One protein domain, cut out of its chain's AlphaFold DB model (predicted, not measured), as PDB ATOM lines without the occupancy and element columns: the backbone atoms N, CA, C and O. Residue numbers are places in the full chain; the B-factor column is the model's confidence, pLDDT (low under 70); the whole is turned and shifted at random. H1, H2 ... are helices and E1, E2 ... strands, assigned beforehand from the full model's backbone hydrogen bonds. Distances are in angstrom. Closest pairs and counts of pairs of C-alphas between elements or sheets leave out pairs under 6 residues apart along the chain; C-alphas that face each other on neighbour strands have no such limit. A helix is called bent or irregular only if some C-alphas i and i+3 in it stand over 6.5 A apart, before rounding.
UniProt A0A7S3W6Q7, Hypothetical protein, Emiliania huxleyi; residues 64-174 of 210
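This is residues 64 to 174 of the 210 residues of the protein "Hypothetical protein" of Emiliania huxleyi (UniProt A0A7S3W6Q7). A three-stranded antiparallel sheet is covered on one face by H1 and H3, which cross its strands, while no named helix covers the other face. The E1-E2 hairpin turn makes one end of the long axis and H5 the opposite end, with H4 between H5 and the helix layer and H2 at the side of that layer. The 111 printed residues have five named helices and three named strands, in the order H1 H2 H3 E1 E2 H4 H5 E3, with sheet order E1, E2, E3; the class is mixed, helices and strands. The whole is compact, with a radius of gyration of the C-alphas of 14.5 A, and elongated, spanning 47 by 27 by 21 A.

The inner strand E2, residues 114 to 123, bends by 60 degrees at residue 117. Edge strand E1, residues 106 to 111, forms an antiparallel hairpin with E2, N 109 to O 117 being 2.9 A. Edge strand E3, residues 167 to 173, is antiparallel to E2, with N 120 to O 170 at 2.9 A. H1, residues 69 to 81, is on the sheet at a height of 8.6 A and runs across the strands, at 90 degrees to E2 on the local plane. H3, residues 92 to 100, is on the same face at a height of 10.2 A. H1 and H3 touch, closest at the C-alphas of Arg 76 and Ala 96, 4.9 A, at a steep tilt of 41 degrees, opposite ways. H4, residues 131 to 140, only grazes the sheet; it touches H3 only at their ends, the closest C-alphas, Gly 94 and Ser 132, being 5.8 A apart. H2, residues 83 to 88, is close to but not clearly touching H1, H3 and H4. H5, residues 148 to 157, is close to but not clearly touching H4, with the closest C-alphas, Leu 140 and Leu 154, 7.8 A apart. Every O i to N i+4 pair is within hydrogen-bond range in H2, H3, H4 and H5, and 7 of 9 are in H1.

H1 begins at C-alpha 69 (28.993, -57.129, -3.214) and is 19.7 A long; it is irregular, C-alphas 70 and 73 being 7.3 A apart. E2 is 26.0 A long. E3, 19.4 A long, ends at C-alpha 173 (19.661, -60.442, 12.123).

The two C-alphas farthest apart, Asp 112 and Pro 149, are 47.0 A apart. The printed part has no cut and no long link. Mean pLDDT of the printed part is 85.8; residues 143 to 144 and 162 to 163 are under 70.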
ATOM      1  N   PHE A  64      29.659 -69.174   7.545       92.44
ATOM      2  CA  PHE A  64      30.184 -67.849   7.865       92.44
ATOM      3  C   PHE A  64      31.090 -67.389   6.721       92.44
ATOM      4  O   PHE A  64      32.065 -68.070   6.405       92.44
ATOM      5  N   THR A  65      30.775 -66.252   6.096       91.50
ATOM      6  CA  THR A  65      31.578 -65.671   5.003       91.50
ATOM      7  C   THR A  65      31.928 -64.218   5.293       91.50
ATOM      8  O   THR A  65      31.264 -63.556   6.092       91.50
ATOM      9  N   ASP A  66      32.937 -63.685   4.612       92.31
ATOM     10  CA  ASP A  66      33.180 -62.242   4.575       92.31
ATOM     11  C   ASP A  66      32.048 -61.496   3.831       92.31
ATOM     12  O   ASP A  66      31.270 -62.127   3.102       92.31
ATOM     13  N   PRO A  67      31.929 -60.164   3.998       89.75
ATOM     14  CA  PRO A  67      31.050 -59.332   3.179       89.75
ATOM     15  C   PRO A  67      31.480 -59.331   1.705       89.75
ATOM     16  O   PRO A  67      32.650 -59.083   1.405       89.75
ATOM     17  N   ALA A  68      30.529 -59.547   0.796       90.00
ATOM     18  CA  ALA A  68      30.732 -59.443  -0.647       90.00
ATOM     19  C   ALA A  68      29.650 -58.567  -1.307       90.00
ATOM     20  O   ALA A  68      28.564 -58.380  -0.759       90.00
ATOM     21  N   GLU A  69      29.918 -58.036  -2.507       89.75
ATOM     22  CA  GLU A  69      28.993 -57.129  -3.214       89.75
ATOM     23  C   GLU A  69      27.621 -57.782  -3.498       89.75
ATOM     24  O   GLU A  69      26.586 -57.116  -3.402       89.75
ATOM     25  N   GLU A  70      27.603 -59.100  -3.729       89.62
ATOM     26  CA  GLU A  70      26.397 -59.939  -3.857       89.62
ATOM     27  C   GLU A  70      25.443 -59.859  -2.649       89.62
ATOM     28  O   GLU A  70      24.234 -60.023  -2.810       89.62
ATOM     29  N   ASP A  71      25.951 -59.552  -1.450       89.12
ATOM     30  CA  ASP A  71      25.151 -59.475  -0.226       89.12
ATOM     31  C   ASP A  71      24.395 -58.148  -0.085       89.12
ATOM     32  O   ASP A  71      23.457 -58.056   0.712       89.12
ATOM     33  N   THR A  72      24.737 -57.121  -0.875       91.00
ATOM     34  CA  THR A  72      24.123 -55.779  -0.829       91.00
ATOM     35  C   THR A  72      22.582 -55.784  -0.731       91.00
ATOM     36  O   THR A  72      22.059 -55.115   0.165       91.00
ATOM     37  N   PRO A  73      21.807 -56.506  -1.575       90.81
ATOM     38  CA  PRO A  73      20.342 -56.540  -1.466       90.81
ATOM     39  C   PRO A  73      19.835 -57.192  -0.169       90.81
ATOM     40  O   PRO A  73      18.839 -56.732   0.401       90.81
ATOM     41  N   TYR A  74      20.520 -58.218   0.335       89.56
ATOM     42  CA  TYR A  74      20.147 -58.908   1.570       89.56
ATOM     43  C   TYR A  74      20.473 -58.055   2.804       89.56
ATOM     44  O   TYR A  74      19.613 -57.848   3.662       89.56
ATOM     45  N   VAL A  75      21.673 -57.466   2.848       91.44
ATOM     46  CA  VAL A  75      22.109 -56.520   3.890       91.44
ATOM     47  C   VAL A  75      21.190 -55.298   3.925       91.44
ATOM     48  O   VAL A  75      20.762 -54.887   5.003       91.44
ATOM     49  N   ARG A  76      20.800 -54.754   2.761       91.94
ATOM     50  CA  ARG A  76      19.811 -53.668   2.654       91.94
ATOM     51  C   ARG A  76      18.458 -54.061   3.240       91.94
ATOM     52  O   ARG A  76      17.836 -53.240   3.908       91.94
ATOM     53  N   SER A  77      18.007 -55.290   2.999       90.06
ATOM     54  CA  SER A  77      16.724 -55.786   3.505       90.06
ATOM     55  C   SER A  77      16.743 -55.946   5.029       90.06
ATOM     56  O   SER A  77      15.817 -55.493   5.703       90.06
ATOM     57  N   LEU A  78      17.833 -56.493   5.583       90.06
ATOM     58  CA  LEU A  78      18.050 -56.580   7.031       90.06
ATOM     59  C   LEU A  78      18.154 -55.191   7.680       90.06
ATOM     60  O   LEU A  78      17.494 -54.946   8.684       90.06
ATOM     61  N   LEU A  79      18.911 -54.257   7.092       90.00
ATOM     62  CA  LEU A  79      19.026 -52.882   7.593       90.00
ATOM     63  C   LEU A  79      17.694 -52.122   7.544       90.00
ATOM     64  O   LEU A  79      17.375 -51.409   8.490       90.00
ATOM     65  N   ALA A  80      16.904 -52.280   6.477       88.81
ATOM     66  CA  ALA A  80      15.619 -51.598   6.320       88.81
ATOM     67  C   ALA A  80      14.555 -52.075   7.326       88.81
ATOM     68  O   ALA A  80      13.762 -51.258   7.792       88.81
ATOM     69  N   GLY A  81      14.554 -53.365   7.684       85.06
ATOM     70  CA  GLY A  81      13.757 -53.896   8.799       85.06
ATOM     71  C   GLY A  81      14.387 -53.674  10.182       85.06
ATOM     72  O   GLY A  81      13.709 -53.823  11.198       85.06
ATOM     73  N   GLY A  82      15.672 -53.319  10.221       84.38
ATOM     74  CA  GLY A  82      16.478 -53.148  11.422       84.38
ATOM     75  C   GLY A  82      16.103 -51.929  12.264       84.38
ATOM     76  O   GLY A  82      15.500 -50.953  11.798       84.38
ATOM     77  N   SER A  83      16.505 -51.962  13.534       81.19
ATOM     78  CA  SER A  83      16.189 -50.902  14.504       81.19
ATOM     79  C   SER A  83      16.847 -49.571  14.120       81.19
ATOM     80  O   SER A  83      16.267 -48.499  14.296       81.19
ATOM     81  N   LEU A  84      18.043 -49.626  13.518       83.38
ATOM     82  CA  LEU A  84      18.793 -48.429  13.141       83.38
ATOM     83  C   LEU A  84      18.048 -47.576  12.105       83.38
ATOM     84  O   LEU A  84      17.796 -46.396  12.359       83.38
ATOM     85  N   CYS A  85      17.688 -48.135  10.947       84.44
ATOM     86  CA  CYS A  85      17.039 -47.362   9.887       84.44
ATOM     87  C   CYS A  85      15.605 -46.968  10.264       84.44
ATOM     88  O   CYS A  85      15.223 -45.821  10.031       84.44
ATOM     89  N   THR A  86      14.847 -47.852  10.922       84.19
ATOM     90  CA  THR A  86      13.468 -47.559  11.356       84.19
ATOM     91  C   THR A  86      13.397 -46.439  12.405       84.19
ATOM     92  O   THR A  86      12.561 -45.547  12.280       84.19
ATOM     93  N   ALA A  87      14.304 -46.401  13.391       81.62
ATOM     94  CA  ALA A  87      14.299 -45.378  14.446       81.62
ATOM     95  C   ALA A  87      14.971 -44.040  14.057       81.62
ATOM     96  O   ALA A  87      14.862 -43.048  14.794       81.62
ATOM     97  N   THR A  88      15.701 -43.982  12.935       79.94
ATOM     98  CA  THR A  88      16.476 -42.787  12.531       79.94
ATOM     99  C   THR A  88      16.132 -42.216  11.158       79.94
ATOM    100  O   THR A  88      16.452 -41.054  10.900       79.94
ATOM    101  N   GLY A  89      15.514 -42.990  10.261       81.38
ATOM    102  CA  GLY A  89      15.412 -42.611   8.850       81.38
ATOM    103  C   GLY A  89      16.790 -42.435   8.197       81.38
ATOM    104  O   GLY A  89      16.995 -41.485   7.433       81.38
ATOM    105  N   ALA A  90      17.758 -43.278   8.568       83.50
ATOM    106  CA  ALA A  90      19.027 -43.437   7.862       83.50
ATOM    107  C   ALA A  90      18.827 -44.288   6.600       83.50
ATOM    108  O   ALA A  90      18.028 -45.225   6.596       83.50
ATOM    109  N   ASP A  91      19.558 -43.972   5.532       88.56
ATOM    110  CA  ASP A  91      19.447 -44.706   4.274       88.56
ATOM    111  C   ASP A  91      20.075 -46.106   4.380       88.56
ATOM    112  O   ASP A  91      21.288 -46.256   4.535       88.56
ATOM    113  N   ALA A  92      19.227 -47.128   4.256       90.12
ATOM    114  CA  ALA A  92      19.630 -48.527   4.243       90.12
ATOM    115  C   ALA A  92      20.384 -48.929   2.962       90.12
ATOM    116  O   ALA A  92      21.099 -49.926   2.988       90.12
ATOM    117  N   ALA A  93      20.237 -48.206   1.843       91.00
ATOM    118  CA  ALA A  93      20.860 -48.576   0.571       91.00
ATOM    119  C   ALA A  93      22.364 -48.253   0.546       91.00
ATOM    120  O   ALA A  93      23.175 -49.160   0.369       91.00
ATOM    121  N   GLY A  94      22.749 -46.997   0.789       89.69
ATOM    122  CA  GLY A  94      24.151 -46.582   0.895       89.69
ATOM    123  C   GLY A  94      24.868 -47.234   2.078       89.69
ATOM    124  O   GLY A  94      26.024 -47.634   1.956       89.69
ATOM    125  N   LEU A  95      24.166 -47.461   3.198       90.06
ATOM    126  CA  LEU A  95      24.743 -48.191   4.329       90.06
ATOM    127  C   LEU A  95      24.993 -49.673   3.999       90.06
ATOM    128  O   LEU A  95      26.051 -50.190   4.352       90.06
ATOM    129  N   ALA A  96      24.083 -50.339   3.279       91.88
ATOM    130  CA  ALA A  96      24.303 -51.706   2.807       91.88
ATOM    131  C   ALA A  96      25.451 -51.796   1.801       91.88
ATOM    132  O   ALA A  96      26.293 -52.675   1.936       91.88
ATOM    133  N   ALA A  97      25.531 -50.863   0.846       91.62
ATOM    134  CA  ALA A  97      26.648 -50.788  -0.093       91.62
ATOM    135  C   ALA A  97      27.982 -50.553   0.639       91.62
ATOM    136  O   ALA A  97      28.973 -51.214   0.337       91.62
ATOM    137  N   THR A  98      28.009 -49.681   1.655       90.88
ATOM    138  CA  THR A  98      29.185 -49.476   2.513       90.88
ATOM    139  C   THR A  98      29.569 -50.749   3.284       90.88
ATOM    140  O   THR A  98      30.755 -51.043   3.398       90.88
ATOM    141  N   VAL A  99      28.614 -51.536   3.795       90.69
ATOM    142  CA  VAL A  99      28.896 -52.815   4.485       90.69
ATOM    143  C   VAL A  99      29.381 -53.898   3.513       90.69
ATOM    144  O   VAL A  99      30.395 -54.534   3.778       90.69
ATOM    145  N   ALA A 100      28.710 -54.084   2.377       88.94
ATOM    146  CA  ALA A 100      29.030 -55.121   1.394       88.94
ATOM    147  C   ALA A 100      30.392 -54.905   0.703       88.94
ATOM    148  O   ALA A 100      31.094 -55.867   0.412       88.94
ATOM    149  N   ASN A 101      30.808 -53.648   0.504       87.06
ATOM    150  CA  ASN A 101      32.129 -53.301  -0.039       87.06
ATOM    151  C   ASN A 101      33.267 -53.337   1.008       87.06
ATOM    152  O   ASN A 101      34.420 -53.057   0.677       87.06
ATOM    153  N   GLN A 102      32.977 -53.655   2.273       81.94
ATOM    154  CA  GLN A 102      33.974 -53.791   3.341       81.94
ATOM    155  C   GLN A 102      34.385 -55.261   3.538       81.94
ATOM    156  O   GLN A 102      34.212 -55.839   4.612       81.94
ATOM    157  N   VAL A 103      34.972 -55.841   2.486       74.69
ATOM    158  CA  VAL A 103      35.657 -57.148   2.521       74.69
ATOM    159  C   VAL A 103      36.653 -57.182   3.694       74.69
ATOM    160  O   VAL A 103      37.259 -56.156   4.011       74.69
ATOM    161  N   GLU A 104      36.784 -58.333   4.361       78.62
ATOM    162  CA  GLU A 104      37.543 -58.556   5.614       78.62
ATOM    163  C   GLU A 104      37.030 -57.805   6.870       78.62
ATOM    164  O   GLU A 104      37.488 -58.087   7.977       78.62
ATOM    165  N   VAL A 105      36.075 -56.864   6.765       83.06
ATOM    166  CA  VAL A 105      35.577 -56.058   7.910       83.06
ATOM    167  C   VAL A 105      34.121 -56.395   8.257       83.06
ATOM    168  O   VAL A 105      33.256 -55.533   8.467       83.06
ATOM    169  N   GLY A 106      33.844 -57.692   8.367       85.75
ATOM    170  CA  GLY A 106      32.587 -58.204   8.892       85.75
ATOM    171  C   GLY A 106      32.486 -59.722   8.840       85.75
ATOM    172  O   GLY A 106      33.439 -60.419   8.516       85.75
ATOM    173  N   THR A 107      31.307 -60.239   9.160       91.44
ATOM    174  CA  THR A 107      30.946 -61.643   8.966       91.44
ATOM    175  C   THR A 107      29.465 -61.728   8.620       91.44
ATOM    176  O   THR A 107      28.612 -61.216   9.349       91.44
ATOM    177  N   MET A 108      29.177 -62.370   7.496       91.56
ATOM    178  CA  MET A 108      27.853 -62.730   7.000       91.56
ATOM    179  C   MET A 108      27.513 -64.146   7.471       91.56
ATOM    180  O   MET A 108      28.372 -65.024   7.449       91.56
ATOM    181  N   ILE A 109      26.266 -64.380   7.885       92.19
ATOM    182  CA  ILE A 109      25.767 -65.704   8.279       92.19
ATOM    183  C   ILE A 109      24.764 -66.164   7.221       92.19
ATOM    184  O   ILE A 109      23.625 -65.688   7.202       92.19
ATOM    185  N   LYS A 110      25.189 -67.067   6.335       90.75
ATOM    186  CA  LYS A 110      24.382 -67.608   5.232       90.75
ATOM    187  C   LYS A 110      23.944 -69.045   5.541       90.75
ATOM    188  O   LYS A 110      24.700 -69.801   6.139       90.75
ATOM    189  N   ALA A 111      22.748 -69.434   5.114       88.12
ATOM    190  CA  ALA A 111      22.313 -70.833   5.027       88.12
ATOM    191  C   ALA A 111      21.361 -70.972   3.831       88.12
ATOM    192  O   ALA A 111      20.643 -70.024   3.521       88.12
ATOM    193  N   ASP A 112      21.391 -72.098   3.117       84.12
ATOM    194  CA  ASP A 112      20.553 -72.357   1.929       84.12
ATOM    195  C   ASP A 112      20.579 -71.233   0.858       84.12
ATOM    196  O   ASP A 112      19.606 -70.993   0.145       84.12
ATOM    197  N   GLY A 113      21.697 -70.499   0.759       80.94
ATOM    198  CA  GLY A 113      21.856 -69.340  -0.134       80.94
ATOM    199  C   GLY A 113      21.211 -68.029   0.347       80.94
ATOM    200  O   GLY A 113      21.288 -67.023  -0.354       80.94
ATOM    201  N   ALA A 114      20.601 -68.000   1.535       85.06
ATOM    202  CA  ALA A 114      19.988 -66.816   2.136       85.06
ATOM    203  C   ALA A 114      20.813 -66.261   3.313       85.06
ATOM    204  O   ALA A 114      21.352 -67.012   4.127       85.06
ATOM    205  N   LEU A 115      20.871 -64.931   3.442       88.94
ATOM    206  CA  LEU A 115      21.529 -64.244   4.559       88.94
ATOM    207  C   LEU A 115      20.592 -64.139   5.777       88.94
ATOM    208  O   LEU A 115      19.554 -63.477   5.723       88.94
ATOM    209  N   PHE A 116      20.984 -64.739   6.900       89.88
ATOM    210  CA  PHE A 116      20.229 -64.725   8.161       89.88
ATOM    211  C   PHE A 116      20.641 -63.596   9.110       89.88
ATOM    212  O   PHE A 116      19.873 -63.224  10.000       89.88
ATOM    213  N   GLY A 117      21.834 -63.033   8.940       90.94
ATOM    214  CA  GLY A 117      22.328 -61.920   9.743       90.94
ATOM    215  C   GLY A 117      23.756 -61.543   9.384       90.94
ATOM    216  O   GLY A 117      24.441 -62.288   8.683       90.94
ATOM    217  N   PHE A 118      24.202 -60.389   9.872       92.00
ATOM    218  CA  PHE A 118      25.568 -59.919   9.675       92.00
ATOM    219  C   PHE A 118      26.083 -59.113  10.869       92.00
ATOM    220  O   PHE A 118      25.317 -58.493  11.612       92.00
ATOM    221  N   LEU A 119      27.407 -59.089  11.002       92.75
ATOM    222  CA  LEU A 119      28.155 -58.242  11.924       92.75
ATOM    223  C   LEU A 119      29.223 -57.489  11.118       92.75
ATOM    224  O   LEU A 119      30.001 -58.127  10.421       92.75
ATOM    225  N   SER A 120      29.284 -56.158  11.172       92.19
ATOM    226  CA  SER A 120      30.302 -55.370  10.448       92.19
ATOM    227  C   SER A 120      30.652 -54.076  11.184       92.19
ATOM    228  O   SER A 120      29.802 -53.478  11.840       92.19
ATOM    229  N   ALA A 121      31.911 -53.639  11.095       91.56
ATOM    230  CA  ALA A 121      32.430 -52.468  11.801       91.56
ATOM    231  C   ALA A 121      32.734 -51.316  10.826       91.56
ATOM    232  O   ALA A 121      33.844 -51.184  10.314       91.56
ATOM    233  N   VAL A 122      31.749 -50.445  10.590       90.25
ATOM    234  CA  VAL A 122      31.845 -49.350   9.611       90.25
ATOM    235  C   VAL A 122      32.695 -48.200  10.154       90.25
ATOM    236  O   VAL A 122      32.314 -47.538  11.122       90.25
ATOM    237  N   SER A 123      33.831 -47.901   9.518       89.56
ATOM    238  CA  SER A 123      34.680 -46.764   9.912       89.56
ATOM    239  C   SER A 123      34.042 -45.418   9.543       89.56
ATOM    240  O   SER A 123      34.013 -45.018   8.376       89.56
ATOM    241  N   LEU A 124      33.581 -44.673  10.555       88.25
ATOM    242  CA  LEU A 124      32.915 -43.376  10.379       88.25
ATOM    243  C   LEU A 124      33.860 -42.295   9.833       88.25
ATOM    244  O   LEU A 124      33.409 -41.348   9.195       88.25
ATOM    245  N   GLN A 125      35.172 -42.421  10.058       85.69
ATOM    246  CA  GLN A 125      36.147 -41.503   9.462       85.69
ATOM    247  C   GLN A 125      36.432 -41.841   7.993       85.69
ATOM    248  O   GLN A 125      36.393 -40.938   7.158       85.69
ATOM    249  N   ARG A 126      36.645 -43.124   7.653       86.50
ATOM    250  CA  ARG A 126      36.917 -43.562   6.268       86.50
ATOM    251  C   ARG A 126      35.741 -43.265   5.336       86.50
ATOM    252  O   ARG A 126      35.949 -42.769   4.235       86.50
ATOM    253  N   HIS A 127      34.517 -43.522   5.794       86.69
ATOM    254  CA  HIS A 127      33.302 -43.370   4.991       86.69
ATOM    255  C   HIS A 127      32.606 -42.010   5.188       86.69
ATOM    256  O   HIS A 127      31.469 -41.843   4.773       86.69
ATOM    257  N   ARG A 128      33.270 -40.994   5.767       85.25
ATOM    258  CA  ARG A 128      32.660 -39.669   6.036       85.25
ATOM    259  C   ARG A 128      32.127 -38.946   4.784       85.25
ATOM    260  O   ARG A 128      31.291 -38.057   4.912       85.25
ATOM    261  N   ALA A 129      32.630 -39.298   3.600       86.31
ATOM    262  CA  ALA A 129      32.172 -38.761   2.317       86.31
ATOM    263  C   ALA A 129      30.871 -39.412   1.797       86.31
ATOM    264  O   ALA A 129      30.226 -38.844   0.920       86.31
ATOM    265  N   ASP A 130      30.479 -40.574   2.330       88.25
ATOM    266  CA  ASP A 130      29.203 -41.220   2.019       88.25
ATOM    267  C   ASP A 130      28.053 -40.440   2.702       88.25
ATOM    268  O   ASP A 130      28.109 -40.220   3.919       88.25
ATOM    269  N   PRO A 131      27.005 -40.002   1.972       88.00
ATOM    270  CA  PRO A 131      25.891 -39.247   2.551       88.00
ATOM    271  C   PRO A 131      25.160 -39.974   3.688       88.00
ATOM    272  O   PRO A 131      24.699 -39.334   4.639       88.00
ATOM    273  N   SER A 132      25.066 -41.300   3.620       86.88
ATOM    274  CA  SER A 132      24.370 -42.155   4.583       86.88
ATOM    275  C   SER A 132      25.170 -42.251   5.884       86.88
ATOM    276  O   SER A 132      24.610 -42.099   6.974       86.88
ATOM    277  N   VAL A 133      26.498 -42.367   5.790       88.25
ATOM    278  CA  VAL A 133      27.406 -42.306   6.950       88.25
ATOM    279  C   VAL A 133      27.513 -40.882   7.513       88.25
ATOM    280  O   VAL A 133      27.475 -40.702   8.730       88.25
ATOM    281  N   GLY A 134      27.543 -39.848   6.669       87.69
ATOM    282  CA  GLY A 134      27.480 -38.447   7.104       87.69
ATOM    283  C   GLY A 134      26.200 -38.129   7.892       87.69
ATOM    284  O   GLY A 134      26.243 -37.438   8.917       87.69
ATOM    285  N   ARG A 135      25.062 -38.702   7.478       87.75
ATOM    286  CA  ARG A 135      23.781 -38.619   8.198       87.75
ATOM    287  C   ARG A 135      23.839 -39.351   9.543       87.75
ATOM    288  O   ARG A 135      23.393 -38.784  10.536       87.75
ATOM    289  N   LEU A 136      24.446 -40.539   9.614       87.25
ATOM    290  CA  LEU A 136      24.674 -41.258  10.879       87.25
ATOM    291  C   LEU A 136      25.570 -40.476  11.854       87.25
ATOM    292  O   LEU A 136      25.233 -40.366  13.029       87.25
ATOM    293  N   ILE A 137      26.660 -39.863  11.381       87.56
ATOM    294  CA  ILE A 137      27.528 -38.999  12.205       87.56
ATOM    295  C   ILE A 137      26.739 -37.802  12.754       87.56
ATOM    296  O   ILE A 137      26.875 -37.452  13.924       87.56
ATOM    297  N   SER A 138      25.871 -37.210  11.928       86.31
ATOM    298  CA  SER A 138      25.004 -36.092  12.325       86.31
ATOM    299  C   SER A 138      23.955 -36.511  13.365       86.31
ATOM    300  O   SER A 138      23.676 -35.760  14.296       86.31
ATOM    301  N   LEU A 139      23.407 -37.726  13.249       83.94
ATOM    302  CA  LEU A 139      22.484 -38.317  14.222       83.94
ATOM    303  C   LEU A 139      23.175 -38.624  15.560       83.94
ATOM    304  O   LEU A 139      22.621 -38.313  16.612       83.94
ATOM    305  N   LEU A 140      24.392 -39.175  15.533       81.94
ATOM    306  CA  LEU A 140      25.203 -39.453  16.728       81.94
ATOM    307  C   LEU A 140      25.642 -38.172  17.456       81.94
ATOM    308  O   LEU A 140      25.749 -38.169  18.678       81.94
ATOM    309  N   GLY A 141      25.865 -37.077  16.723       76.31
ATOM    310  CA  GLY A 141      26.154 -35.755  17.288       76.31
ATOM    311  C   GLY A 141      24.924 -34.952  17.739       76.31
ATOM    312  O   GLY A 141      25.091 -33.826  18.204       76.31
ATOM    313  N   SER A 142      23.707 -35.485  17.578       74.00
ATOM    314  CA  SER A 142      22.455 -34.774  17.883       74.00
ATOM    315  C   SER A 142      22.044 -34.856  19.360       74.00
ATOM    316  O   SER A 142      22.575 -35.642  20.144       74.00
ATOM    317  N   ASP A 143      21.014 -34.091  19.725       64.38
ATOM    318  CA  ASP A 143      20.430 -34.056  21.077       64.38
ATOM    319  C   ASP A 143      19.720 -35.358  21.502       64.38
ATOM    320  O   ASP A 143      19.162 -35.428  22.593       64.38
ATOM    321  N   ARG A 144      19.782 -36.423  20.685       69.44
ATOM    322  CA  ARG A 144      19.398 -37.789  21.086       69.44
ATOM    323  C   ARG A 144      20.320 -38.394  22.159       69.44
ATOM    324  O   ARG A 144      19.982 -39.435  22.713       69.44
ATOM    325  N   VAL A 145      21.470 -37.777  22.447       75.19
ATOM    326  CA  VAL A 145      22.346 -38.148  23.571       75.19
ATOM    327  C   VAL A 145      22.071 -37.215  24.753       75.19
ATOM    328  O   VAL A 145      22.593 -36.100  24.803       75.19
ATOM    329  N   GLU A 146      21.260 -37.676  25.710       77.56
ATOM    330  CA  GLU A 146      20.861 -36.899  26.899       77.56
ATOM    331  C   GLU A 146      22.043 -36.580  27.839       77.56
ATOM    332  O   GLU A 146      22.075 -35.532  28.487       77.56
ATOM    333  N   ASP A 147      23.051 -37.456  27.887       82.69
ATOM    334  CA  ASP A 147      24.274 -37.250  28.669       82.69
ATOM    335  C   ASP A 147      25.182 -36.205  27.989       82.69
ATOM    336  O   ASP A 147      25.894 -36.476  27.017       82.69
ATOM    337  N   GLY A 148      25.155 -34.977  28.516       81.88
ATOM    338  CA  GLY A 148      25.965 -33.854  28.035       81.88
ATOM    339  C   GLY A 148      27.478 -34.140  27.976       81.88
ATOM    340  O   GLY A 148      28.074 -33.902  26.920       81.88
ATOM    341  N   PRO A 149      28.115 -34.638  29.055       85.81
ATOM    342  CA  PRO A 149      29.510 -35.083  29.047       85.81
ATOM    343  C   PRO A 149      29.852 -36.138  27.978       85.81
ATOM    344  O   PRO A 149      30.877 -36.007  27.304       85.81
ATOM    345  N   LEU A 150      29.014 -37.161  27.777       83.88
ATOM    346  CA  LEU A 150      29.212 -38.164  26.726       83.88
ATOM    347  C   LEU A 150      29.025 -37.558  25.333       83.88
ATOM    348  O   LEU A 150      29.861 -37.802  24.467       83.88
ATOM    349  N   ARG A 151      28.012 -36.707  25.123       84.00
ATOM    350  CA  ARG A 151      27.801 -35.969  23.865       84.00
ATOM    351  C   ARG A 151      29.013 -35.101  23.511       84.00
ATOM    352  O   ARG A 151      29.443 -35.103  22.361       84.00
ATOM    353  N   GLN A 152      29.628 -34.421  24.485       84.88
ATOM    354  CA  GLN A 152      30.866 -33.653  24.273       84.88
ATOM    355  C   GLN A 152      32.057 -34.548  23.893       84.88
ATOM    356  O   GLN A 152      32.789 -34.226  22.955       84.88
ATOM    357  N   ARG A 153      32.243 -35.691  24.570       85.69
ATOM    358  CA  ARG A 153      33.295 -36.666  24.222       85.69
ATOM    359  C   ARG A 153      33.086 -37.250  22.825       85.69
ATOM    360  O   ARG A 153      34.032 -37.305  22.044       85.69
ATOM    361  N   LEU A 154      31.857 -37.638  22.495       85.44
ATOM    362  CA  LEU A 154      31.485 -38.197  21.198       85.44
ATOM    363  C   LEU A 154      31.674 -37.173  20.071       85.44
ATOM    364  O   LEU A 154      32.276 -37.504  19.055       85.44
ATOM    365  N   ALA A 155      31.271 -35.916  20.274       84.19
ATOM    366  CA  ALA A 155      31.538 -34.830  19.331       84.19
ATOM    367  C   ALA A 155      33.047 -34.599  19.110       84.19
ATOM    368  O   ALA A 155      33.466 -34.374  17.976       84.19
ATOM    369  N   GLY A 156      33.870 -34.714  20.160       85.56
ATOM    370  CA  GLY A 156      35.332 -34.650  20.055       85.56
ATOM    371  C   GLY A 156      35.950 -35.816  19.272       85.56
ATOM    372  O   GLY A 156      36.849 -35.601  18.465       85.56
ATOM    373  N   LEU A 157      35.439 -37.039  19.451       85.81
ATOM    374  CA  LEU A 157      35.885 -38.232  18.713       85.81
ATOM    375  C   LEU A 157      35.416 -38.232  17.245       85.81
ATOM    376  O   LEU A 157      36.140 -38.683  16.358       85.81
ATOM    377  N   LEU A 158      34.224 -37.694  16.972       84.88
ATOM    378  CA  LEU A 158      33.666 -37.527  15.624       84.88
ATOM    379  C   LEU A 158      34.179 -36.262  14.904       84.88
ATOM    380  O   LEU A 158      33.841 -36.045  13.732       84.88
ATOM    381  N   ALA A 159      34.993 -35.428  15.558       83.06
ATOM    382  CA  ALA A 159      35.608 -34.257  14.942       83.06
ATOM    383  C   ALA A 159      36.670 -34.678  13.904       83.06
ATOM    384  O   ALA A 159      37.503 -35.538  14.194       83.06
ATOM    385  N   PRO A 160      36.711 -34.060  12.706       74.81
ATOM    386  CA  PRO A 160      37.673 -34.428  11.662       74.81
ATOM    387  C   PRO A 160      39.134 -34.119  12.041       74.81
ATOM    388  O   PRO A 160      40.050 -34.662  11.437       74.81
ATOM    389  N   SER A 161      39.358 -33.276  13.051       71.19
ATOM    390  CA  SER A 161      40.670 -32.972  13.633       71.19
ATOM    391  C   SER A 161      41.090 -33.918  14.768       71.19
ATOM    392  O   SER A 161      42.214 -33.811  15.248       71.19
ATOM    393  N   GLY A 162      40.213 -34.819  15.228       64.94
ATOM    394  CA  GLY A 162      40.429 -35.600  16.452       64.94
ATOM    395  C   GLY A 162      41.400 -36.780  16.325       64.94
ATOM    396  O   GLY A 162      41.813 -37.325  17.343       64.94
ATOM    397  N   GLY A 163      41.740 -37.216  15.104       67.19
ATOM    398  CA  GLY A 163      42.674 -38.327  14.836       67.19
ATOM    399  C   GLY A 163      42.243 -39.722  15.329       67.19
ATOM    400  O   GLY A 163      42.939 -40.701  15.076       67.19
ATOM    401  N   ALA A 164      41.113 -39.832  16.029       78.00
ATOM    402  CA  ALA A 164      40.627 -41.070  16.626       78.00
ATOM    403  C   ALA A 164      39.795 -41.898  15.632       78.00
ATOM    404  O   ALA A 164      38.723 -41.474  15.205       78.00
ATOM    405  N   ASN A 165      40.250 -43.110  15.310       82.75
ATOM    406  CA  ASN A 165      39.518 -44.036  14.443       82.75
ATOM    407  C   ASN A 165      38.233 -44.547  15.127       82.75
ATOM    408  O   ASN A 165      38.270 -45.512  15.887       82.75
ATOM    409  N   VAL A 166      37.091 -43.907  14.852       87.56
ATOM    410  CA  VAL A 166      35.770 -44.339  15.343       87.56
ATOM    411  C   VAL A 166      35.113 -45.293  14.343       87.56
ATOM    412  O   VAL A 166      34.819 -44.906  13.209       87.56
ATOM    413  N   GLY A 167      34.842 -46.523  14.782       88.56
ATOM    414  CA  GLY A 167      34.006 -47.495  14.073       88.56
ATOM    415  C   GLY A 167      32.607 -47.599  14.685       88.56
ATOM    416  O   GLY A 167      32.459 -47.564  15.906       88.56
ATOM    417  N   LEU A 168      31.588 -47.748  13.840       89.44
ATOM    418  CA  LEU A 168      30.219 -48.086  14.222       89.44
ATOM    419  C   LEU A 168      29.995 -49.583  13.986       89.44
ATOM    420  O   LEU A 168      30.028 -50.040  12.845       89.44
ATOM    421  N   LEU A 169      29.758 -50.340  15.058       91.56
ATOM    422  CA  LEU A 169      29.424 -51.758  14.958       91.56
ATOM    423  C   LEU A 169      27.945 -51.917  14.583       91.56
ATOM    424  O   LEU A 169      27.061 -51.528  15.346       91.56
ATOM    425  N   LEU A 170      27.690 -52.491  13.412       90.38
ATOM    426  CA  LEU A 170      26.369 -52.878  12.932       90.38
ATOM    427  C   LEU A 170      26.187 -54.380  13.143       90.38
ATOM    428  O   LEU A 170      27.045 -55.168  12.753       90.38
ATOM    429  N   SER A 171      25.074 -54.760  13.765       91.25
ATOM    430  CA  SER A 171      24.740 -56.142  14.112       91.25
ATOM    431  C   SER A 171      23.240 -56.345  13.926       91.25
ATOM    432  O   SER A 171      22.472 -56.112  14.858       91.25
ATOM    433  N   GLU A 172      22.821 -56.774  12.739       89.44
ATOM    434  CA  GLU A 172      21.410 -57.031  12.422       89.44
ATOM    435  C   GLU A 172      21.201 -58.499  12.030       89.44
ATOM    436  O   GLU A 172      22.073 -59.151  11.452       89.44
ATOM    437  N   ARG A 173      20.028 -59.039  12.368       88.38
ATOM    438  CA  ARG A 173      19.661 -60.442  12.123       88.38
ATOM    439  C   ARG A 173      18.183 -60.568  11.796       88.38
ATOM    440  O   ARG A 173      17.366 -59.804  12.302       88.38
ATOM    441  N   MET A 174      17.832 -61.581  11.014       82.25
ATOM    442  CA  MET A 174      16.449 -61.909  10.697       82.25
ATOM    443  C   MET A 174      15.703 -62.320  11.974       82.25
ATOM    444  O   MET A 174      15.886 -63.415  12.510       82.25
TER     445      MET A 174